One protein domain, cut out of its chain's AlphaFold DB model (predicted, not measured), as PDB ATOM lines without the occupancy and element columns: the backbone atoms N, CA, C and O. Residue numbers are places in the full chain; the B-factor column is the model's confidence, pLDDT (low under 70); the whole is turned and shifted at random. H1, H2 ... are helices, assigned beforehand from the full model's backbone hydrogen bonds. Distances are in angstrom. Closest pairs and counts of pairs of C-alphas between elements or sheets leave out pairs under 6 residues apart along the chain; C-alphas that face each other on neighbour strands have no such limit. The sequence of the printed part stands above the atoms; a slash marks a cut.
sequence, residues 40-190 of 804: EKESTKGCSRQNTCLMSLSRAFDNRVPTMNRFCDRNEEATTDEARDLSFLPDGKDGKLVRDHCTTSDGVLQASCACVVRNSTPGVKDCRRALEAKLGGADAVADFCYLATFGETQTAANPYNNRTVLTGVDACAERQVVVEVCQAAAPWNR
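What this domain is: This is residues 40 to 190 of the 804 residues of an uncharacterized protein of Ophiocordyceps polyrhachis-furcata BCC 54312 (UniProt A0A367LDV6). Two small lobes of crossed short helices sit end to end along the longest axis: H2, H3, H4 and H5 make one lobe, H6, H7 and H9 the other, and H3 meets H9 between them. H1 lies at the far end of the first lobe, and at the opposite end the long loop of residues 148 to 162 reaches outward before the short H8. The printed part has 151 residues with nine named helices, H1 to H9 in order, and no named strand; the class is all helix, with 78 residues in the helices. The whole is compact, with a radius of gyration of the C-alphas of 16.7 A and spans of 51 by 35 by 24 A.

How they stand to each other: H1, residues 40 to 43, is close to but not clearly touching H5, residues 108 to 118; their closest C-alphas, of Ser 43 and Ala 111, are 7.6 A apart. H2, residues 52 to 60, touches H4, residues 93 to 101, at a shallow tilt of 23 degrees, opposite ways, closest at the C-alphas of Ala 60 and Asp 94, 4.9 A. H2 also touches H5 at a steep tilt of 61 degrees, with the C-alphas of Leu 54 and Ser 112 closest at 5.1 A. H3, residues 65 to 74, touches H5 at a steep tilt of 51 degrees, closest at the C-alphas of Cys 72 and Cys 113, 5.2 A. H6, residues 124 to 135, and H7, residues 138 to 147, touch only at the corner, about perpendicular at 89 degrees, with the C-alphas of Glu 132 and Ala 138 closest at 5.6 A. H8, residues 163 to 166, touches no helix but is near H6. H9, residues 175 to 183, is the hub. It touches H6, through residues 124 to 128 of H6 alone, at 70.2 degrees, only just about perpendicular, closest at the C-alphas of Val 124 and Val 177, 5.1 A. It touches H7 at 72 degrees, also only just about perpendicular, with the C-alphas of Cys 145 and Cys 182 closest at 5.2 A. H3 and H9 touch only at their ends, closest at the C-alphas of Pro 66 and Glu 180, 6.4 A. Every O i to N i+4 pair is within hydrogen-bond range in H2, H3, H4, H5, H6, H7 and H9; H1 and H8 are too short for such a pair.

Where its parts are: H1 begins at C-alpha 40, (25.356, 10.178, -34.487). H3 is 14.3 A long, H5 15.6 A, H6 16.0 A and H7 14.1 A. H9 ends at C-alpha 183, (10.440, -15.213, -22.415).

The domain as a whole: The two C-alphas farthest apart, of Lys 41 and Gln 154, are 53.7 A from each other. The printed part has no cut. The links H3 to H4 and H7 to H8 are long. The mean pLDDT of the printed part is 71.6, and 52 residues are under 70, among them residues 40 to 50 and 146 to 168.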
ATOM      1  N   GLU A  40      26.738  10.310 -35.001       40.88
ATOM      2  CA  GLU A  40      25.356  10.178 -34.487       40.88
ATOM      3  C   GLU A  40      24.292  10.394 -35.576       40.88
ATOM      4  O   GLU A  40      23.211   9.799 -35.520       40.88
ATOM      5  N   LYS A  41      24.576  11.195 -36.611       35.91
ATOM      6  CA  LYS A  41      23.680  11.333 -37.774       35.91
ATOM      7  C   LYS A  41      23.752  10.155 -38.743       35.91
ATOM      8  O   LYS A  41      22.783   9.925 -39.465       35.91
ATOM      9  N   GLU A  42      24.839   9.389 -38.745       39.59
ATOM     10  CA  GLU A  42      24.905   8.117 -39.473       39.59
ATOM     11  C   GLU A  42      24.241   6.964 -38.700       39.59
ATOM     12  O   GLU A  42      23.634   6.101 -39.331       39.59
ATOM     13  N   SER A  43      24.212   6.987 -37.358       46.81
ATOM     14  CA  SER A  43      23.539   5.943 -36.559       46.81
ATOM     15  C   SER A  43      22.033   6.166 -36.337       46.81
ATOM     16  O   SER A  43      21.281   5.205 -36.189       46.81
ATOM     17  N   THR A  44      21.535   7.407 -36.397       45.72
ATOM     18  CA  THR A  44      20.087   7.704 -36.297       45.72
ATOM     19  C   THR A  44      19.293   7.376 -37.568       45.72
ATOM     20  O   THR A  44      18.069   7.257 -37.505       45.72
ATOM     21  N   LYS A  45      19.958   7.126 -38.705       48.56
ATOM     22  CA  LYS A  45      19.319   6.523 -39.890       48.56
ATOM     23  C   LYS A  45      18.994   5.032 -39.702       48.56
ATOM     24  O   LYS A  45      18.090   4.535 -40.368       48.56
ATOM     25  N   GLY A  46      19.675   4.342 -38.781       52.81
ATOM     26  CA  GLY A  46      19.567   2.890 -38.586       52.81
ATOM     27  C   GLY A  46      18.251   2.413 -37.965       52.81
ATOM     28  O   GLY A  46      17.763   1.350 -38.336       52.81
ATOM     29  N   CYS A  47      17.620   3.207 -37.089       66.06
ATOM     30  CA  CYS A  47      16.357   2.833 -36.422       66.06
ATOM     31  C   CYS A  47      15.118   3.492 -37.057       66.06
ATOM     32  O   CYS A  47      14.092   3.676 -36.405       66.06
ATOM     33  N   SER A  48      15.229   3.906 -38.322       67.38
ATOM     34  CA  SER A  48      14.128   4.492 -39.093       67.38
ATOM     35  C   SER A  48      13.080   3.434 -39.463       67.38
ATOM     36  O   SER A  48      13.428   2.288 -39.744       67.38
ATOM     37  N   ARG A  49      11.804   3.836 -39.601       61.47
ATOM     38  CA  ARG A  49      10.725   3.004 -40.191       61.47
ATOM     39  C   ARG A  49      11.027   2.532 -41.624       61.47
ATOM     40  O   ARG A  49      10.324   1.674 -42.143       61.47
ATOM     41  N   GLN A  50      12.042   3.111 -42.265       69.25
ATOM     42  CA  GLN A  50      12.522   2.731 -43.594       69.25
ATOM     43  C   GLN A  50      13.550   1.586 -43.570       69.25
ATOM     44  O   GLN A  50      13.902   1.083 -44.633       69.25
ATOM     45  N   ASN A  51      14.035   1.161 -42.395       82.25
ATOM     46  CA  ASN A  51      14.919   0.006 -42.287       82.25
ATOM     47  C   ASN A  51      14.107  -1.278 -42.519       82.25
ATOM     48  O   ASN A  51      13.390  -1.756 -41.637       82.25
ATOM     49  N   THR A  52      14.213  -1.818 -43.731       85.00
ATOM     50  CA  THR A  52      13.489  -3.016 -44.163       85.00
ATOM     51  C   THR A  52      13.894  -4.247 -43.368       85.00
ATOM     52  O   THR A  52      13.021  -5.048 -43.063       85.00
ATOM     53  N   CYS A  53      15.157  -4.376 -42.950       88.12
ATOM     54  CA  CYS A  53      15.581  -5.472 -42.083       88.12
ATOM     55  C   CYS A  53      14.928  -5.386 -40.703       88.12
ATOM     56  O   CYS A  53      14.334  -6.360 -40.256       88.12
ATOM     57  N   LEU A  54      14.951  -4.219 -40.054       86.69
ATOM     58  CA  LEU A  54      14.281  -4.031 -38.764       86.69
ATOM     59  C   LEU A  54      12.771  -4.293 -38.870       86.69
ATOM     60  O   LEU A  54      12.211  -4.967 -38.015       86.69
ATOM     61  N   MET A  55      12.120  -3.832 -39.944       85.50
ATOM     62  CA  MET A  55      10.704  -4.118 -40.206       85.50
ATOM     63  C   MET A  55      10.441  -5.608 -40.457       85.50
ATOM     64  O   MET A  55       9.437  -6.132 -39.980       85.50
ATOM     65  N   SER A  56      11.327  -6.297 -41.180       86.69
ATOM     66  CA  SER A  56      11.254  -7.745 -41.387       86.69
ATOM     67  C   SER A  56      11.455  -8.509 -40.083       86.69
ATOM     68  O   SER A  56      10.700  -9.436 -39.830       86.69
ATOM     69  N   LEU A  57      12.401  -8.108 -39.226       86.25
ATOM     70  CA  LEU A  57      12.602  -8.690 -37.893       86.25
ATOM     71  C   LEU A  57      11.374  -8.459 -37.010       86.25
ATOM     72  O   LEU A  57      10.860  -9.397 -36.411       86.25
ATOM     73  N   SER A  58      10.848  -7.236 -36.999       84.38
ATOM     74  CA  SER A  58       9.605  -6.885 -36.315       84.38
ATOM     75  C   SER A  58       8.415  -7.721 -36.784       84.38
ATOM     76  O   SER A  58       7.597  -8.098 -35.956       84.38
ATOM     77  N   ARG A  59       8.301  -8.021 -38.083       81.81
ATOM     78  CA  ARG A  59       7.237  -8.887 -38.619       81.81
ATOM     79  C   ARG A  59       7.477 -10.359 -38.311       81.81
ATOM     80  O   ARG A  59       6.577 -11.022 -37.828       81.81
ATOM     81  N   ALA A  60       8.685 -10.859 -38.547       80.00
ATOM     82  CA  ALA A  60       9.029 -12.260 -38.320       80.00
ATOM     83  C   ALA A  60       8.971 -12.655 -36.837       80.00
ATOM     84  O   ALA A  60       8.744 -13.820 -36.521       80.00
ATOM     85  N   PHE A  61       9.174 -11.694 -35.934       78.69
ATOM     86  CA  PHE A  61       9.172 -11.909 -34.489       78.69
ATOM     87  C   PHE A  61       8.051 -11.158 -33.756       78.69
ATOM     88  O   PHE A  61       8.141 -10.987 -32.541       78.69
ATOM     89  N   ASP A  62       7.017 -10.684 -34.462       73.38
ATOM     90  CA  ASP A  62       5.870  -9.957 -33.891       73.38
ATOM     91  C   ASP A  62       6.260  -8.863 -32.870       73.38
ATOM     92  O   ASP A  62       5.682  -8.741 -31.791       73.38
ATOM     93  N   ASN A  63       7.282  -8.063 -33.183       74.06
ATOM     94  CA  ASN A  63       7.839  -6.998 -32.337       74.06
ATOM     95  C   ASN A  63       8.371  -7.437 -30.958       74.06
ATOM     96  O   ASN A  63       8.572  -6.595 -30.077       74.06
ATOM     97  N   ARG A  64       8.670  -8.722 -30.743       71.06
ATOM     98  CA  ARG A  64       9.244  -9.190 -29.472       71.06
ATOM     99  C   ARG A  64      10.714  -8.847 -29.364       71.06
ATOM    100  O   ARG A  64      11.577  -9.567 -29.865       71.06
ATOM    101  N   VAL A  65      10.999  -7.758 -28.657       77.25
ATOM    102  CA  VAL A  65      12.367  -7.276 -28.425       77.25
ATOM    103  C   VAL A  65      13.290  -8.361 -27.855       77.25
ATOM    104  O   VAL A  65      14.375  -8.510 -28.410       77.25
ATOM    105  N   PRO A  66      12.897  -9.184 -26.859       71.94
ATOM    106  CA  PRO A  66      13.778 -10.237 -26.342       71.94
ATOM    107  C   PRO A  66      14.176 -11.281 -27.401       71.94
ATOM    108  O   PRO A  66      15.340 -11.679 -27.476       71.94
ATOM    109  N   THR A  67      13.239 -11.681 -28.267       73.19
ATOM    110  CA  THR A  67      13.475 -12.648 -29.353       73.19
ATOM    111  C   THR A  67      14.328 -12.045 -30.465       73.19
ATOM    112  O   THR A  67      15.307 -12.657 -30.894       73.19
ATOM    113  N   MET A  68      14.020 -10.811 -30.879       82.12
ATOM    114  CA  MET A  68      14.846 -10.068 -31.834       82.12
ATOM    115  C   MET A  68      16.276  -9.902 -31.303       82.12
ATOM    116  O   MET A  68      17.235 -10.053 -32.056       82.12
ATOM    117  N   ASN A  69      16.433  -9.640 -30.001       81.50
ATOM    118  CA  ASN A  69      17.737  -9.470 -29.367       81.50
ATOM    119  C   ASN A  69      18.540 -10.776 -29.399       81.50
ATOM    120  O   ASN A  69      19.719 -10.775 -29.728       81.50
ATOM    121  N   ARG A  70      17.883 -11.918 -29.158       78.00
ATOM    122  CA  ARG A  70      18.506 -13.244 -29.279       78.00
ATOM    123  C   ARG A  70      18.981 -13.543 -30.701       78.00
ATOM    124  O   ARG A  70      20.099 -14.027 -30.867       78.00
ATOM    125  N   PHE A  71      18.158 -13.245 -31.709       84.62
ATOM    126  CA  PHE A  71      18.553 -13.370 -33.115       84.62
ATOM    127  C   PHE A  71      19.789 -12.511 -33.416       84.62
ATOM    128  O   PHE A  71      20.750 -12.985 -34.021       84.62
ATOM    129  N   CYS A  72      19.785 -11.271 -32.930       86.19
ATOM    130  CA  CYS A  72      20.887 -10.337 -33.092       86.19
ATOM    131  C   CYS A  72      22.171 -10.780 -32.394       86.19
ATOM    132  O   CYS A  72      23.241 -10.681 -32.982       86.19
ATOM    133  N   ASP A  73      22.075 -11.337 -31.191       82.25
ATOM    134  CA  ASP A  73      23.230 -11.836 -30.451       82.25
ATOM    135  C   ASP A  73      23.901 -13.039 -31.125       82.25
ATOM    136  O   ASP A  73      25.115 -13.190 -31.022       82.25
ATOM    137  N   ARG A  74      23.139 -13.897 -31.817       80.00
ATOM    138  CA  ARG A  74      23.709 -15.016 -32.589       80.00
ATOM    139  C   ARG A  74      24.365 -14.580 -33.893       80.00
ATOM    140  O   ARG A  74      25.261 -15.255 -34.380       80.00
ATOM    141  N   ASN A  75      23.910 -13.465 -34.449       84.81
ATOM    142  CA  ASN A  75      24.393 -12.940 -35.719       84.81
ATOM    143  C   ASN A  75      25.354 -11.751 -35.548       84.81
ATOM    144  O   ASN A  75      25.745 -11.141 -36.537       84.81
ATOM    145  N   GLU A  76      25.754 -11.423 -34.314       80.19
ATOM    146  CA  GLU A  76      26.653 -10.302 -34.003       80.19
ATOM    147  C   GLU A  76      28.030 -10.461 -34.666       80.19
ATOM    148  O   GLU A  76      28.623  -9.478 -35.107       80.19
ATOM    149  N   GLU A  77      28.511 -11.701 -34.774       78.62
ATOM    150  CA  GLU A  77      29.815 -12.047 -35.354       78.62
ATOM    151  C   GLU A  77      29.733 -12.427 -36.846       78.62
ATOM    152  O   GLU A  77      30.756 -12.708 -37.472       78.62
ATOM    153  N   ALA A  78      28.534 -12.430 -37.443       81.25
ATOM    154  CA  ALA A  78      28.351 -12.802 -38.841       81.25
ATOM    155  C   ALA A  78      28.843 -11.680 -39.772       81.25
ATOM    156  O   ALA A  78      28.190 -10.649 -39.936       81.25
ATOM    157  N   THR A  79      29.998 -11.889 -40.409       77.00
ATOM    158  CA  THR A  79      30.589 -10.933 -41.364       77.00
ATOM    159  C   THR A  79      30.221 -11.206 -42.823       77.00
ATOM    160  O   THR A  79      30.533 -10.387 -43.684       77.00
ATOM    161  N   THR A  80      29.602 -12.354 -43.117       82.88
ATOM    162  CA  THR A  80      29.097 -12.714 -44.451       82.88
ATOM    163  C   THR A  80      27.687 -13.293 -44.359       82.88
ATOM    164  O   THR A  80      27.257 -13.749 -43.295       82.88
ATOM    165  N   ASP A  81      26.959 -13.297 -45.477       83.25
ATOM    166  CA  ASP A  81      25.568 -13.749 -45.506       83.25
ATOM    167  C   ASP A  81      25.429 -15.252 -45.254       83.25
ATOM    168  O   ASP A  81      24.396 -15.680 -44.735       83.25
ATOM    169  N   GLU A  82      26.465 -16.029 -45.574       80.19
ATOM    170  CA  GLU A  82      26.570 -17.466 -45.314       80.19
ATOM    171  C   GLU A  82      26.894 -17.777 -43.849       80.19
ATOM    172  O   GLU A  82      26.542 -18.847 -43.362       80.19
ATOM    173  N   ALA A  83      27.548 -16.850 -43.143       80.38
ATOM    174  CA  ALA A  83      27.887 -16.991 -41.727       80.38
ATOM    175  C   ALA A  83      26.711 -16.654 -40.791       80.38
ATOM    176  O   ALA A  83      26.835 -16.790 -39.575       80.38
ATOM    177  N   ARG A  84      25.573 -16.204 -41.339       84.50
ATOM    178  CA  ARG A  84      24.371 -15.893 -40.560       84.50
ATOM    179  C   ARG A  84      23.743 -17.165 -39.992       84.50
ATOM    180  O   ARG A  84      23.429 -18.101 -40.729       84.50
ATOM    181  N   ASP A  85      23.450 -17.155 -38.696       81.19
ATOM    182  CA  ASP A  85      22.606 -18.169 -38.072       81.19
ATOM    183  C   ASP A  85      21.127 -17.814 -38.288       81.19
ATOM    184  O   ASP A  85      20.525 -17.010 -37.567       81.19
ATOM    185  N   LEU A  86      20.544 -18.431 -39.318       79.38
ATOM    186  CA  LEU A  86      19.139 -18.275 -39.696       79.38
ATOM    187  C   LEU A  86      18.229 -19.337 -39.057       79.38
ATOM    188  O   LEU A  86      17.039 -19.371 -39.372       79.38
ATOM    189  N   SER A  87      18.755 -20.188 -38.165       69.81
ATOM    190  CA  SER A  87      18.001 -21.289 -37.541       69.81
ATOM    191  C   SER A  87      16.811 -20.824 -36.693       69.81
ATOM    192  O   SER A  87      15.883 -21.595 -36.461       69.81
ATOM    193  N   PHE A  88      16.809 -19.560 -36.264       68.38
ATOM    194  CA  PHE A  88      15.715 -18.942 -35.510       68.38
ATOM    195  C   PHE A  88      14.598 -18.346 -36.364       68.38
ATOM    196  O   PHE A  88      13.588 -17.913 -35.808       68.38
ATOM    197  N   LEU A  89      14.773 -18.258 -37.684       74.94
ATOM    198  CA  LEU A  89      13.752 -17.655 -38.531       74.94
ATOM    199  C   LEU A  89      12.566 -18.606 -38.706       74.94
ATOM    200  O   LEU A  89      12.787 -19.785 -38.991       74.94
ATOM    201  N   PRO A  90      11.321 -18.107 -38.598       67.69
ATOM    202  CA  PRO A  90      10.149 -18.926 -38.863       67.69
ATOM    203  C   PRO A  90      10.140 -19.393 -40.323       67.69
ATOM    204  O   PRO A  90      10.624 -18.700 -41.226       67.69
ATOM    205  N   ASP A  91       9.555 -20.561 -40.573       67.44
ATOM    206  CA  ASP A  91       9.258 -20.987 -41.937       67.44
ATOM    207  C   ASP A  91       8.211 -20.058 -42.577       67.44
ATOM    208  O   ASP A  91       7.350 -19.488 -41.909       67.44
ATOM    209  N   GLY A  92       8.273 -19.902 -43.901       74.75
ATOM    210  CA  GLY A  92       7.305 -19.106 -44.658       74.75
ATOM    211  C   GLY A  92       7.771 -17.693 -45.024       74.75
ATOM    212  O   GLY A  92       8.964 -17.401 -45.131       74.75
ATOM    213  N   LYS A  93       6.796 -16.827 -45.331       80.25
ATOM    214  CA  LYS A  93       7.023 -15.543 -46.014       80.25
ATOM    215  C   LYS A  93       7.809 -14.548 -45.160       80.25
ATOM    216  O   LYS A  93       8.713 -13.909 -45.687       80.25
ATOM    217  N   ASP A  94       7.513 -14.447 -43.867       79.06
ATOM    218  CA  ASP A  94       8.155 -13.462 -42.989       79.06
ATOM    219  C   ASP A  94       9.601 -13.833 -42.650       79.06
ATOM    220  O   ASP A  94      10.486 -12.979 -42.704       79.06
ATOM    221  N   GLY A  95       9.891 -15.119 -42.429       80.75
ATOM    222  CA  GLY A  95      11.274 -15.587 -42.310       80.75
ATOM    223  C   GLY A  95      12.066 -15.366 -43.598       80.75
ATOM    224  O   GLY A  95      13.213 -14.926 -43.548       80.75
ATOM    225  N   LYS A  96      11.448 -15.579 -44.768       82.81
ATOM    226  CA  LYS A  96      12.074 -15.269 -46.062       82.81
ATOM    227  C   LYS A  96      12.385 -13.773 -46.208       82.81
ATOM    228  O   LYS A  96      13.488 -13.435 -46.619       82.81
ATOM    229  N   LEU A  97      11.482 -12.888 -45.783       86.25
ATOM    230  CA  LEU A  97      11.725 -11.438 -45.778       86.25
ATOM    231  C   LEU A  97      12.926 -11.044 -44.907       86.25
ATOM    232  O   LEU A  97      13.637 -10.101 -45.250       86.25
ATOM    233  N   VAL A  98      13.182 -11.748 -43.800       85.75
ATOM    234  CA  VAL A  98      14.399 -11.522 -43.004       85.75
ATOM    235  C   VAL A  98      15.637 -12.010 -43.753       85.75
ATOM    236  O   VAL A  98      16.616 -11.274 -43.829       85.75
ATOM    237  N   ARG A  99      15.599 -13.201 -44.369       86.88
ATOM    238  CA  ARG A  99      16.731 -13.720 -45.168       86.88
ATOM    239  C   ARG A  99      17.118 -12.761 -46.297       86.88
ATOM    240  O   ARG A  99      18.311 -12.513 -46.486       86.88
ATOM    241  N   ASP A 100      16.111 -12.216 -46.975       86.56
ATOM    242  CA  ASP A 100      16.253 -11.370 -48.160       86.56
ATOM    243  C   ASP A 100      16.667  -9.926 -47.817       86.56
ATOM    244  O   ASP A 100      17.363  -9.285 -48.601       86.56
ATOM    245  N   HIS A 101      16.250  -9.389 -46.661       86.75
ATOM    246  CA  HIS A 101      16.464  -7.973 -46.321       86.75
ATOM    247  C   HIS A 101      17.491  -7.716 -45.214       86.75
ATOM    248  O   HIS A 101      17.972  -6.592 -45.100       86.75
ATOM    249  N   CYS A 102      17.849  -8.716 -44.406       86.25
ATOM    250  CA  CYS A 102      18.841  -8.583 -43.337       86.25
ATOM    251  C   CYS A 102      20.222  -9.106 -43.751       86.25
ATOM    252  O   CYS A 102      20.720 -10.073 -43.172       86.25
ATOM    253  N   THR A 103      20.832  -8.486 -44.762       83.94
ATOM    254  CA  THR A 103      22.172  -8.843 -45.253       83.94
ATOM    255  C   THR A 103      23.288  -8.222 -44.403       83.94
ATOM    256  O   THR A 103      23.120  -7.201 -43.724       83.94
ATOM    257  N   THR A 104      24.447  -8.872 -44.431       81.00
ATOM    258  CA  THR A 104      25.704  -8.449 -43.799       81.00
ATOM    259  C   THR A 104      26.520  -7.526 -44.705       81.00
ATOM    260  O   THR A 104      27.214  -6.648 -44.196       81.00
ATOM    261  N   SER A 105      26.379  -7.663 -46.032       71.62
ATOM    262  CA  SER A 105      27.155  -6.940 -47.054       71.62
ATOM    263  C   SER A 105      27.073  -5.416 -46.944       71.62
ATOM    264  O   SER A 105      28.048  -4.728 -47.232       71.62
ATOM    265  N   ASP A 106      25.936  -4.903 -46.471       70.75
ATOM    266  CA  ASP A 106      25.657  -3.466 -46.376       70.75
ATOM    267  C   ASP A 106      25.576  -2.964 -44.920       70.75
ATOM    268  O   ASP A 106      25.121  -1.850 -44.659       70.75
ATOM    269  N   GLY A 107      25.961  -3.792 -43.937       74.81
ATOM    270  CA  GLY A 107      25.860  -3.459 -42.506       74.81
ATOM    271  C   GLY A 107      24.419  -3.299 -41.988       74.81
ATOM    272  O   GLY A 107      24.206  -2.872 -40.851       74.81
ATOM    273  N   VAL A 108      23.417  -3.652 -42.800       83.31
ATOM    274  CA  VAL A 108      21.983  -3.482 -42.514       83.31
ATOM    275  C   VAL A 108      21.543  -4.339 -41.327       83.31
ATOM    276  O   VAL A 108      20.808  -3.861 -40.456       83.31
ATOM    277  N   LEU A 109      22.025  -5.583 -41.246       85.12
ATOM    278  CA  LEU A 109      21.790  -6.455 -40.095       85.12
ATOM    279  C   LEU A 109      22.386  -5.862 -38.808       85.12
ATOM    280  O   LEU A 109      21.684  -5.752 -37.805       85.12
ATOM    281  N   GLN A 110      23.636  -5.388 -38.852       84.00
ATOM    282  CA  GLN A 110      24.313  -4.788 -37.696       84.00
ATOM    283  C   GLN A 110      23.601  -3.513 -37.213       84.00
ATOM    284  O   GLN A 110      23.389  -3.339 -36.013       84.00
ATOM    285  N   ALA A 111      23.166  -2.651 -38.137       81.62
ATOM    286  CA  ALA A 111      22.405  -1.446 -37.815       81.62
ATOM    287  C   ALA A 111      21.040  -1.773 -37.184       81.62
ATOM    288  O   ALA A 111      20.656  -1.160 -36.189       81.62
ATOM    289  N   SER A 112      20.328  -2.770 -37.720       86.50
ATOM    290  CA  SER A 112      19.042  -3.230 -37.176       86.50
ATOM    291  C   SER A 112      19.208  -3.835 -35.783       86.50
ATOM    292  O   SER A 112      18.436  -3.532 -34.874       86.50
ATOM    293  N   CYS A 113      20.259  -4.626 -35.582       86.62
ATOM    294  CA  CYS A 113      20.551  -5.249 -34.302       86.62
ATOM    295  C   CYS A 113      21.007  -4.262 -33.232       86.62
ATOM    296  O   CYS A 113      20.569  -4.367 -32.089       86.62
ATOM    297  N   ALA A 114      21.768  -3.229 -33.598       83.06
ATOM    298  CA  ALA A 114      22.078  -2.132 -32.685       83.06
ATOM    299  C   ALA A 114      20.804  -1.427 -32.171       83.06
ATOM    300  O   ALA A 114      20.732  -1.049 -31.000       83.06
ATOM    301  N   CYS A 115      19.772  -1.295 -33.014       83.56
ATOM    302  CA  CYS A 115      18.477  -0.740 -32.606       83.56
ATOM    303  C   CYS A 115      17.719  -1.651 -31.638       83.56
ATOM    304  O   CYS A 115      17.136  -1.167 -30.670       83.56
ATOM    305  N   VAL A 116      17.734  -2.962 -31.884       83.06
ATOM    306  CA  VAL A 116      17.086  -3.950 -31.012       83.06
ATOM    307  C   VAL A 116      17.762  -3.996 -29.640       83.06
ATOM    308  O   VAL A 116      17.075  -3.908 -28.625       83.06
ATOM    309  N   VAL A 117      19.099  -4.050 -29.602       81.31
ATOM    310  CA  VAL A 117      19.890  -4.077 -28.359       81.31
ATOM    311  C   VAL A 117      19.631  -2.828 -27.516       81.31
ATOM    312  O   VAL A 117      19.436  -2.936 -26.308       81.31
ATOM    313  N   ARG A 118      19.548  -1.644 -28.141       78.75
ATOM    314  CA  ARG A 118      19.242  -0.383 -27.441       78.75
ATOM    315  C   ARG A 118      17.893  -0.410 -26.711       78.75
ATOM    316  O   ARG A 118      17.739   0.287 -25.713       78.75
ATOM    317  N   ASN A 119      16.942  -1.195 -27.209       71.44
ATOM    318  CA  ASN A 119      15.610  -1.339 -26.627       71.44
ATOM    319  C   ASN A 119      15.496  -2.538 -25.667       71.44
ATOM    320  O   ASN A 119      14.411  -2.779 -25.143       71.44
ATOM    321  N   SER A 120      16.576  -3.293 -25.447       73.06
ATOM    322  CA  SER A 120      16.598  -4.460 -24.558       73.06
ATOM    323  C   SER A 120      17.027  -4.102 -23.133       73.06
ATOM    324  O   SER A 120      17.768  -3.138 -22.922       73.06
ATOM    325  N   THR A 121      16.582  -4.884 -22.148       77.12
ATOM    326  CA  THR A 121      16.977  -4.680 -20.750       77.12
ATOM    327  C   THR A 121      18.461  -5.021 -20.551       77.12
ATOM    328  O   THR A 121      18.919  -6.081 -21.002       77.12
ATOM    329  N   PRO A 122      19.242  -4.155 -19.875       76.56
ATOM    330  CA  PRO A 122      20.645  -4.428 -19.572       76.56
ATOM    331  C   PRO A 122      20.829  -5.760 -18.826       76.56
ATOM    332  O   PRO A 122      20.032  -6.112 -17.965       76.56
ATOM    333  N   GLY A 123      21.882  -6.514 -19.154       75.44
ATOM    334  CA  GLY A 123      22.224  -7.777 -18.479       75.44
ATOM    335  C   GLY A 123      21.506  -9.035 -18.992       75.44
ATOM    336  O   GLY A 123      21.953 -10.143 -18.701       75.44
ATOM    337  N   VAL A 124      20.460  -8.915 -19.825       78.50
ATOM    338  CA  VAL A 124      19.722 -10.073 -20.393       78.50
ATOM    339  C   VAL A 124      20.629 -10.988 -21.211       78.50
ATOM    340  O   VAL A 124      20.557 -12.213 -21.095       78.50
ATOM    341  N   LYS A 125      21.528 -10.400 -22.002       79.75
ATOM    342  CA  LYS A 125      22.512 -11.130 -22.808       79.75
ATOM    343  C   LYS A 125      23.464 -11.961 -21.946       79.75
ATOM    344  O   LYS A 125      23.672 -13.141 -22.229       79.75
ATOM    345  N   ASP A 126      24.005 -11.357 -20.891       82.81
ATOM    346  CA  ASP A 126      24.978 -11.997 -20.001       82.81
ATOM    347  C   ASP A 126      24.320 -13.097 -19.168       82.81
ATOM    348  O   ASP A 126      24.850 -14.205 -19.072       82.81
ATOM    349  N   CYS A 127      23.114 -12.836 -18.654       82.75
ATOM    350  CA  CYS A 127      22.322 -13.836 -17.953       82.75
ATOM    351  C   CYS A 127      22.001 -15.039 -18.852       82.75
ATOM    352  O   CYS A 127      22.213 -16.184 -18.452       82.75
ATOM    353  N   ARG A 128      21.560 -14.805 -20.098       82.12
ATOM    354  CA  ARG A 128      21.258 -15.886 -21.047       82.12
ATOM    355  C   ARG A 128      22.481 -16.743 -21.342       82.12
ATOM    356  O   ARG A 128      22.384 -17.959 -21.246       82.12
ATOM    357  N   ARG A 129      23.625 -16.130 -21.667       81.88
ATOM    358  CA  ARG A 129      24.872 -16.866 -21.944       81.88
ATOM    359  C   ARG A 129      25.294 -17.714 -20.748       81.88
ATOM    360  O   ARG A 129      25.694 -18.860 -20.922       81.88
ATOM    361  N   ALA A 130      25.169 -17.172 -19.540       82.69
ATOM    362  CA  ALA A 130      25.534 -17.892 -18.332       82.69
ATOM    363  C   ALA A 130      24.561 -19.045 -18.013       82.69
ATOM    364  O   ALA A 130      25.002 -20.115 -17.594       82.69
ATOM    365  N   LEU A 131      23.262 -18.875 -18.280       81.25
ATOM    366  CA  LEU A 131      22.270 -19.949 -18.180       81.25
ATOM    367  C   LEU A 131      22.465 -21.027 -19.251       81.25
ATOM    368  O   LEU A 131      22.460 -22.202 -18.907       81.25
ATOM    369  N   GLU A 132      22.688 -20.659 -20.516       83.00
ATOM    370  CA  GLU A 132      22.954 -21.609 -21.609       83.00
ATOM    371  C   GLU A 132      24.234 -22.413 -21.331       83.00
ATOM    372  O   GLU A 132      24.232 -23.635 -21.474       83.00
ATOM    373  N   ALA A 133      25.297 -21.763 -20.846       82.50
ATOM    374  CA  ALA A 133      26.531 -22.440 -20.449       82.50
ATOM    375  C   ALA A 133      26.322 -23.404 -19.270       82.50
ATOM    376  O   ALA A 133      26.893 -24.493 -19.255       82.50
ATOM    377  N   LYS A 134      25.500 -23.021 -18.285       82.31
ATOM    378  CA  LYS A 134      25.246 -23.838 -17.091       82.31
ATOM    379  C   LYS A 134      24.296 -25.008 -17.355       82.31
ATOM    380  O   LYS A 134      24.500 -26.085 -16.803       82.31
ATOM    381  N   LEU A 135      23.253 -24.789 -18.152       78.94
ATOM    382  CA  LEU A 135      22.186 -25.762 -18.404       78.94
ATOM    383  C   LEU A 135      22.467 -26.666 -19.610       78.94
ATOM    384  O   LEU A 135      21.770 -27.658 -19.788       78.94
ATOM    385  N   GLY A 136      23.509 -26.384 -20.395       77.94
ATOM    386  CA  GLY A 136      23.910 -27.233 -21.520       77.94
ATOM    387  C   GLY A 136      23.250 -26.860 -22.848       77.94
ATOM    388  O   GLY A 136      23.127 -27.708 -23.726       77.94
ATOM    389  N   GLY A 137      22.852 -25.596 -23.011       78.38
ATOM    390  CA  GLY A 137      22.382 -25.037 -24.278       78.38
ATOM    391  C   GLY A 137      20.999 -24.391 -24.224       78.38
ATOM    392  O   GLY A 137      20.328 -24.353 -23.196       78.38
ATOM    393  N   ALA A 138      20.586 -23.866 -25.378       73.94
ATOM    394  CA  ALA A 138      19.338 -23.136 -25.588       73.94
ATOM    395  C   ALA A 138      18.079 -23.928 -25.198       73.94
ATOM    396  O   ALA A 138      17.189 -23.372 -24.554       73.94
ATOM    397  N   ASP A 139      18.021 -25.205 -25.576       72.38
ATOM    398  CA  ASP A 139      16.850 -26.056 -25.354       72.38
ATOM    399  C   ASP A 139      16.695 -26.406 -23.871       72.38
ATOM    400  O   ASP A 139      15.604 -26.317 -23.321       72.38
ATOM    401  N   ALA A 140      17.804 -26.666 -23.174       75.31
ATOM    402  CA  ALA A 140      17.796 -26.911 -21.735       75.31
ATOM    403  C   ALA A 140      17.395 -25.666 -20.921       75.31
ATOM    404  O   ALA A 140      16.760 -25.783 -19.874       75.31
ATOM    405  N   VAL A 141      17.726 -24.461 -21.404       77.25
ATOM    406  CA  VAL A 141      17.219 -23.205 -20.824       77.25
ATOM    407  C   VAL A 141      15.715 -23.072 -21.052       77.25
ATOM    408  O   VAL A 141      15.011 -22.657 -20.135       77.25
ATOM    409  N   ALA A 142      15.204 -23.444 -22.230       74.75
ATOM    410  CA  ALA A 142      13.767 -23.455 -22.501       74.75
ATOM    411  C   ALA A 142      13.036 -24.430 -21.570       74.75
ATOM    412  O   ALA A 142      12.097 -24.038 -20.878       74.75
ATOM    413  N   ASP A 143      13.523 -25.663 -21.470       69.56
ATOM    414  CA  ASP A 143      12.977 -26.680 -20.577       69.56
ATOM    415  C   ASP A 143      13.019 -26.221 -19.118       69.56
ATOM    416  O   ASP A 143      12.016 -26.311 -18.420       69.56
ATOM    417  N   PHE A 144      14.123 -25.630 -18.657       73.56
ATOM    418  CA  PHE A 144      14.190 -25.022 -17.327       73.56
ATOM    419  C   PHE A 144      13.149 -23.908 -17.148       73.56
ATOM    420  O   PHE A 144      12.439 -23.882 -16.146       73.56
ATOM    421  N   CYS A 145      13.017 -23.002 -18.114       72.62
ATOM    422  CA  CYS A 145      12.104 -21.868 -18.029       72.62
ATOM    423  C   CYS A 145      10.618 -22.259 -18.044       72.62
ATOM    424  O   CYS A 145       9.814 -21.513 -17.487       72.62
ATOM    425  N   TYR A 146      10.254 -23.407 -18.631       67.06
ATOM    426  CA  TYR A 146       8.861 -23.852 -18.754       67.06
ATOM    427  C   TYR A 146       8.508 -25.057 -17.857       67.06
ATOM    428  O   TYR A 146       7.433 -25.053 -17.264       67.06
ATOM    429  N   LEU A 147       9.392 -26.037 -17.636       57.88
ATOM    430  CA  LEU A 147       9.137 -27.185 -16.743       57.88
ATOM    431  C   LEU A 147       9.259 -26.828 -15.253       57.88
ATOM    432  O   LEU A 147       8.561 -27.407 -14.423       57.88
ATOM    433  N   ALA A 148      10.075 -25.832 -14.892       52.44
ATOM    434  CA  ALA A 148      10.180 -25.344 -13.511       52.44
ATOM    435  C   ALA A 148       8.932 -24.540 -13.057       52.44
ATOM    436  O   ALA A 148       8.785 -24.163 -11.897       52.44
ATOM    437  N   THR A 149       7.985 -24.265 -13.955       51.03
ATOM    438  CA  THR A 149       6.772 -23.484 -13.640       51.03
ATOM    439  C   THR A 149       5.640 -24.308 -13.017       51.03
ATOM    440  O   THR A 149       4.599 -23.747 -12.664       51.03
ATOM    441  N   PHE A 150       5.842 -25.623 -12.855       43.38
ATOM    442  CA  PHE A 150       4.857 -26.560 -12.321       43.38
ATOM    443  C   PHE A 150       5.056 -26.783 -10.808       43.38
ATOM    444  O   PHE A 150       5.980 -27.482 -10.392       43.38
ATOM    445  N   GLY A 151       4.192 -26.196  -9.968       45.34
ATOM    446  CA  GLY A 151       4.142 -26.487  -8.526       45.34
ATOM    447  C   GLY A 151       3.672 -25.326  -7.639       45.34
ATOM    448  O   GLY A 151       3.881 -24.151  -7.944       45.34
ATOM    449  N   GLU A 152       3.037 -25.652  -6.507       43.12
ATOM    450  CA  GLU A 152       2.721 -24.679  -5.453       43.12
ATOM    451  C   GLU A 152       3.993 -24.004  -4.917       43.12
ATOM    452  O   GLU A 152       5.071 -24.588  -4.873       43.12
ATOM    453  N   THR A 153       3.860 -22.763  -4.447       43.59
ATOM    454  CA  THR A 153       4.938 -21.865  -3.978       43.59
ATOM    455  C   THR A 153       5.950 -22.427  -2.980       43.59
ATOM    456  O   THR A 153       6.959 -21.769  -2.729       43.59
ATOM    457  N   GLN A 154       5.685 -23.592  -2.396       41.97
ATOM    458  CA  GLN A 154       6.510 -24.212  -1.364       41.97
ATOM    459  C   GLN A 154       7.338 -25.406  -1.854       41.97
ATOM    460  O   GLN A 154       8.192 -25.876  -1.106       41.97
ATOM    461  N   THR A 155       7.156 -25.886  -3.087       40.69
ATOM    462  CA  THR A 155       7.966 -26.986  -3.625       40.69
ATOM    463  C   THR A 155       9.118 -26.473  -4.490       40.69
ATOM    464  O   THR A 155       9.039 -25.433  -5.143       40.69
ATOM    465  N   ALA A 156      10.227 -27.218  -4.469       39.34
ATOM    466  CA  ALA A 156      11.531 -26.922  -5.078       39.34
ATOM    467  C   ALA A 156      11.536 -26.688  -6.610       39.34
ATOM    468  O   ALA A 156      12.604 -26.539  -7.200       39.34
ATOM    469  N   ALA A 157      10.364 -26.654  -7.250       41.91
ATOM    470  CA  ALA A 157      10.198 -26.467  -8.681       41.91
ATOM    471  C   ALA A 157      10.275 -24.997  -9.105       41.91
ATOM    472  O   ALA A 157      10.775 -24.738 -10.185       41.91
ATOM    473  N   ASN A 158       9.892 -24.026  -8.264       48.44
ATOM    474  CA  ASN A 158       9.942 -22.613  -8.654       48.44
ATOM    475  C   ASN A 158      11.394 -22.191  -9.008       48.44
ATOM    476  O   ASN A 158      12.243 -22.177  -8.108       48.44
ATOM    477  N   PRO A 159      11.690 -21.780 -10.261       48.69
ATOM    478  CA  PRO A 159      13.049 -21.465 -10.705       48.69
ATOM    479  C   PRO A 159      13.673 -20.303  -9.915       48.69
ATOM    480  O   PRO A 159      14.892 -20.198  -9.844       48.69
ATOM    481  N   TYR A 160      12.848 -19.479  -9.253       51.28
ATOM    482  CA  TYR A 160      13.277 -18.384  -8.376       51.28
ATOM    483  C   TYR A 160      13.654 -18.829  -6.953       51.28
ATOM    484  O   TYR A 160      14.471 -18.173  -6.311       51.28
ATOM    485  N   ASN A 161      13.074 -19.926  -6.448       47.69
ATOM    486  CA  ASN A 161      13.388 -20.474  -5.118       47.69
ATOM    487  C   ASN A 161      14.377 -21.638  -5.179       47.69
ATOM    488  O   ASN A 161      14.978 -21.985  -4.157       47.69
ATOM    489  N   ASN A 162      14.576 -22.232  -6.356       49.53
ATOM    490  CA  ASN A 162      15.573 -23.264  -6.549       49.53
ATOM    491  C   ASN A 162      16.972 -22.635  -6.608       49.53
ATOM    492  O   ASN A 162      17.578 -22.480  -7.671       49.53
ATOM    493  N   ARG A 163      17.481 -22.260  -5.425       49.16
ATOM    494  CA  ARG A 163      18.808 -21.664  -5.228       49.16
ATOM    495  C   ARG A 163      19.889 -22.412  -6.002       49.16
ATOM    496  O   ARG A 163      20.783 -21.747  -6.490       49.16
ATOM    497  N   THR A 164      19.781 -23.730  -6.186       55.12
ATOM    498  CA  THR A 164      20.801 -24.561  -6.850       55.12
ATOM    499  C   THR A 164      21.039 -24.218  -8.332       55.12
ATOM    500  O   THR A 164      22.188 -24.212  -8.796       55.12
ATOM    501  N   VAL A 165      19.991 -23.862  -9.086       57.81
ATOM    502  CA  VAL A 165      20.108 -23.606 -10.534       57.81
ATOM    503  C   VAL A 165      20.585 -22.184 -10.828       57.81
ATOM    504  O   VAL A 165      21.364 -21.991 -11.757       57.81
ATOM    505  N   LEU A 166      20.247 -21.205  -9.988       61.03
ATOM    506  CA  LEU A 166      20.728 -19.823 -10.133       61.03
ATOM    507  C   LEU A 166      21.993 -19.516  -9.304       61.03
ATOM    508  O   LEU A 166      22.645 -18.504  -9.549       61.03
ATOM    509  N   THR A 167      22.411 -20.384  -8.368       59.47
ATOM    510  CA  THR A 167      23.683 -20.197  -7.639       59.47
ATOM    511  C   THR A 167      24.877 -20.182  -8.588       59.47
ATOM    512  O   THR A 167      25.029 -21.091  -9.406       59.47
ATOM    513  N   GLY A 168      25.745 -19.178  -8.444       58.41
ATOM    514  CA  GLY A 168      26.950 -19.014  -9.266       58.41
ATOM    515  C   GLY A 168      26.702 -18.372 -10.633       58.41
ATOM    516  O   GLY A 168      27.583 -18.424 -11.484       58.41
ATOM    517  N   VAL A 169      25.515 -17.793 -10.856       72.62
ATOM    518  CA  VAL A 169      25.174 -17.048 -12.073       72.62
ATOM    519  C   VAL A 169      24.872 -15.592 -11.710       72.62
ATOM    520  O   VAL A 169      23.725 -15.153 -11.743       72.62
ATOM    521  N   ASP A 170      25.908 -14.835 -11.337       73.62
ATOM    522  CA  ASP A 170      25.768 -13.449 -10.849       73.62
ATOM    523  C   ASP A 170      25.108 -12.518 -11.882       73.62
ATOM    524  O   ASP A 170      24.367 -11.605 -11.523       73.62
ATOM    525  N   ALA A 171      25.285 -12.810 -13.176       73.62
ATOM    526  CA  ALA A 171      24.630 -12.098 -14.273       73.62
ATOM    527  C   ALA A 171      23.089 -12.220 -14.260       73.62
ATOM    528  O   ALA A 171      22.406 -11.400 -14.863       73.62
ATOM    529  N   CYS A 172      22.539 -13.217 -13.560       74.50
ATOM    530  CA  CYS A 172      21.104 -13.466 -13.405       74.50
ATOM    531  C   CYS A 172      20.574 -13.085 -12.011       74.50
ATOM    532  O   CYS A 172      19.527 -13.583 -11.591       74.50
ATOM    533  N   ALA A 173      21.287 -12.233 -11.264       69.81
ATOM    534  CA  ALA A 173      20.882 -11.830  -9.915       69.81
ATOM    535  C   ALA A 173      19.560 -11.040  -9.896       69.81
ATOM    536  O   ALA A 173      18.788 -11.122  -8.938       69.81
ATOM    537  N   GLU A 174      19.280 -10.285 -10.961       69.31
ATOM    538  CA  GLU A 174      18.064  -9.492 -11.080       69.31
ATOM    539  C   GLU A 174      16.901 -10.304 -11.657       69.31
ATOM    540  O   GLU A 174      16.973 -10.882 -12.743       69.31
ATOM    541  N   ARG A 175      15.767 -10.285 -10.949       64.50
ATOM    542  CA  ARG A 175      14.561 -11.032 -11.334       64.50
ATOM    543  C   ARG A 175      14.064 -10.674 -12.734       64.50
ATOM    544  O   ARG A 175      13.670 -11.567 -13.473       64.50
ATOM    545  N   GLN A 176      14.058  -9.391 -13.090       66.50
ATOM    546  CA  GLN A 176      13.549  -8.921 -14.381       66.50
ATOM    547  C   GLN A 176      14.384  -9.451 -15.557       66.50
ATOM    548  O   GLN A 176      13.830  -9.824 -16.586       66.50
ATOM    549  N   VAL A 177      15.696  -9.583 -15.359       73.19
ATOM    550  CA  VAL A 177      16.627 -10.117 -16.354       73.19
ATOM    551  C   VAL A 177      16.331 -11.595 -16.634       73.19
ATOM    552  O   VAL A 177      16.206 -11.990 -17.789       73.19
ATOM    553  N   VAL A 178      16.125 -12.406 -15.590       71.69
ATOM    554  CA  VAL A 178      15.764 -13.833 -15.729       71.69
ATOM    555  C   VAL A 178      14.407 -14.014 -16.413       71.69
ATOM    556  O   VAL A 178      14.251 -14.908 -17.244       71.69
ATOM    557  N   VAL A 179      13.432 -13.156 -16.096       66.69
ATOM    558  CA  VAL A 179      12.107 -13.176 -16.735       66.69
ATOM    559  C   VAL A 179      12.228 -12.986 -18.244       66.69
ATOM    560  O   VAL A 179      11.667 -13.775 -19.003       66.69
ATOM    561  N   GLU A 180      12.993 -11.987 -18.678       69.62
ATOM    562  CA  GLU A 180      13.187 -11.704 -20.101       69.62
ATOM    563  C   GLU A 180      13.980 -12.800 -20.818       69.62
ATOM    564  O   GLU A 180      13.652 -13.148 -21.954       69.62
ATOM    565  N   VAL A 181      14.969 -13.408 -20.151       75.56
ATOM    566  CA  VAL A 181      15.666 -14.583 -20.693       75.56
ATOM    567  C   VAL A 181      14.696 -15.741 -20.908       75.56
ATOM    568  O   VAL A 181      14.713 -16.349 -21.977       75.56
ATOM    569  N   CYS A 182      13.816 -16.020 -19.944       73.25
ATOM    570  CA  CYS A 182      12.842 -17.100 -20.072       73.25
ATOM    571  C   CYS A 182      11.767 -16.833 -21.129       73.25
ATOM    572  O   CYS A 182      11.386 -17.757 -21.843       73.25
ATOM    573  N   GLN A 183      11.332 -15.585 -21.309       68.38
ATOM    574  CA  GLN A 183      10.440 -15.213 -22.415       68.38
ATOM    575  C   GLN A 183      11.102 -15.404 -23.789       68.38
ATOM    576  O   GLN A 183      10.432 -15.767 -24.753       68.38
ATOM    577  N   ALA A 184      12.419 -15.199 -23.883       68.62
ATOM    578  CA  ALA A 184      13.193 -15.427 -25.104       68.62
ATOM    579  C   ALA A 184      13.627 -16.893 -25.303       68.62
ATOM    580  O   ALA A 184      14.194 -17.226 -26.351       68.62
ATOM    581  N   ALA A 185      13.417 -17.759 -24.305       70.88
ATOM    582  CA  ALA A 185      13.902 -19.135 -24.314       70.88
ATOM    583  C   ALA A 185      13.035 -20.073 -25.165       70.88
ATOM    584  O   ALA A 185      13.565 -21.066 -25.653       70.88
ATOM    585  N   ALA A 186      11.755 -19.746 -25.399       66.19
ATOM    586  CA  ALA A 186      10.849 -20.566 -26.205       66.19
ATOM    587  C   ALA A 186      11.455 -20.905 -27.589       66.19
ATOM    588  O   ALA A 186      11.862 -19.991 -28.318       66.19
ATOM    589  N   PRO A 187      11.526 -22.192 -27.976       62.34
ATOM    590  CA  PRO A 187      12.091 -22.599 -29.258       62.34
ATOM    591  C   PRO A 187      11.164 -22.169 -30.403       62.34
ATOM    592  O   PRO A 187      10.104 -22.749 -30.625       62.34
ATOM    593  N   TRP A 188      11.550 -21.124 -31.140       55.62
ATOM    594  CA  TRP A 188      10.743 -20.561 -32.238       55.62
ATOM    595  C   TRP A 188      10.659 -21.480 -33.467       55.62
ATOM    596  O   TRP A 188       9.716 -21.388 -34.246       55.62
ATOM    597  N   ASN A 189      11.627 -22.386 -33.619       53.81
ATOM    598  CA  ASN A 189      11.663 -23.440 -34.638       53.81
ATOM    599  C   ASN A 189      10.753 -24.639 -34.307       53.81
ATOM    600  O   ASN A 189      10.648 -25.573 -35.105       53.81
ATOM    601  N   ARG A 190      10.095 -24.639 -33.141       63.22
ATOM    602  CA  ARG A 190       9.050 -25.611 -32.820       63.22
ATOM    603  C   ARG A 190       7.847 -25.372 -33.733       63.22
ATOM    604  O   ARG A 190       7.460 -24.236 -33.992       63.22
TER     605      ARG A 190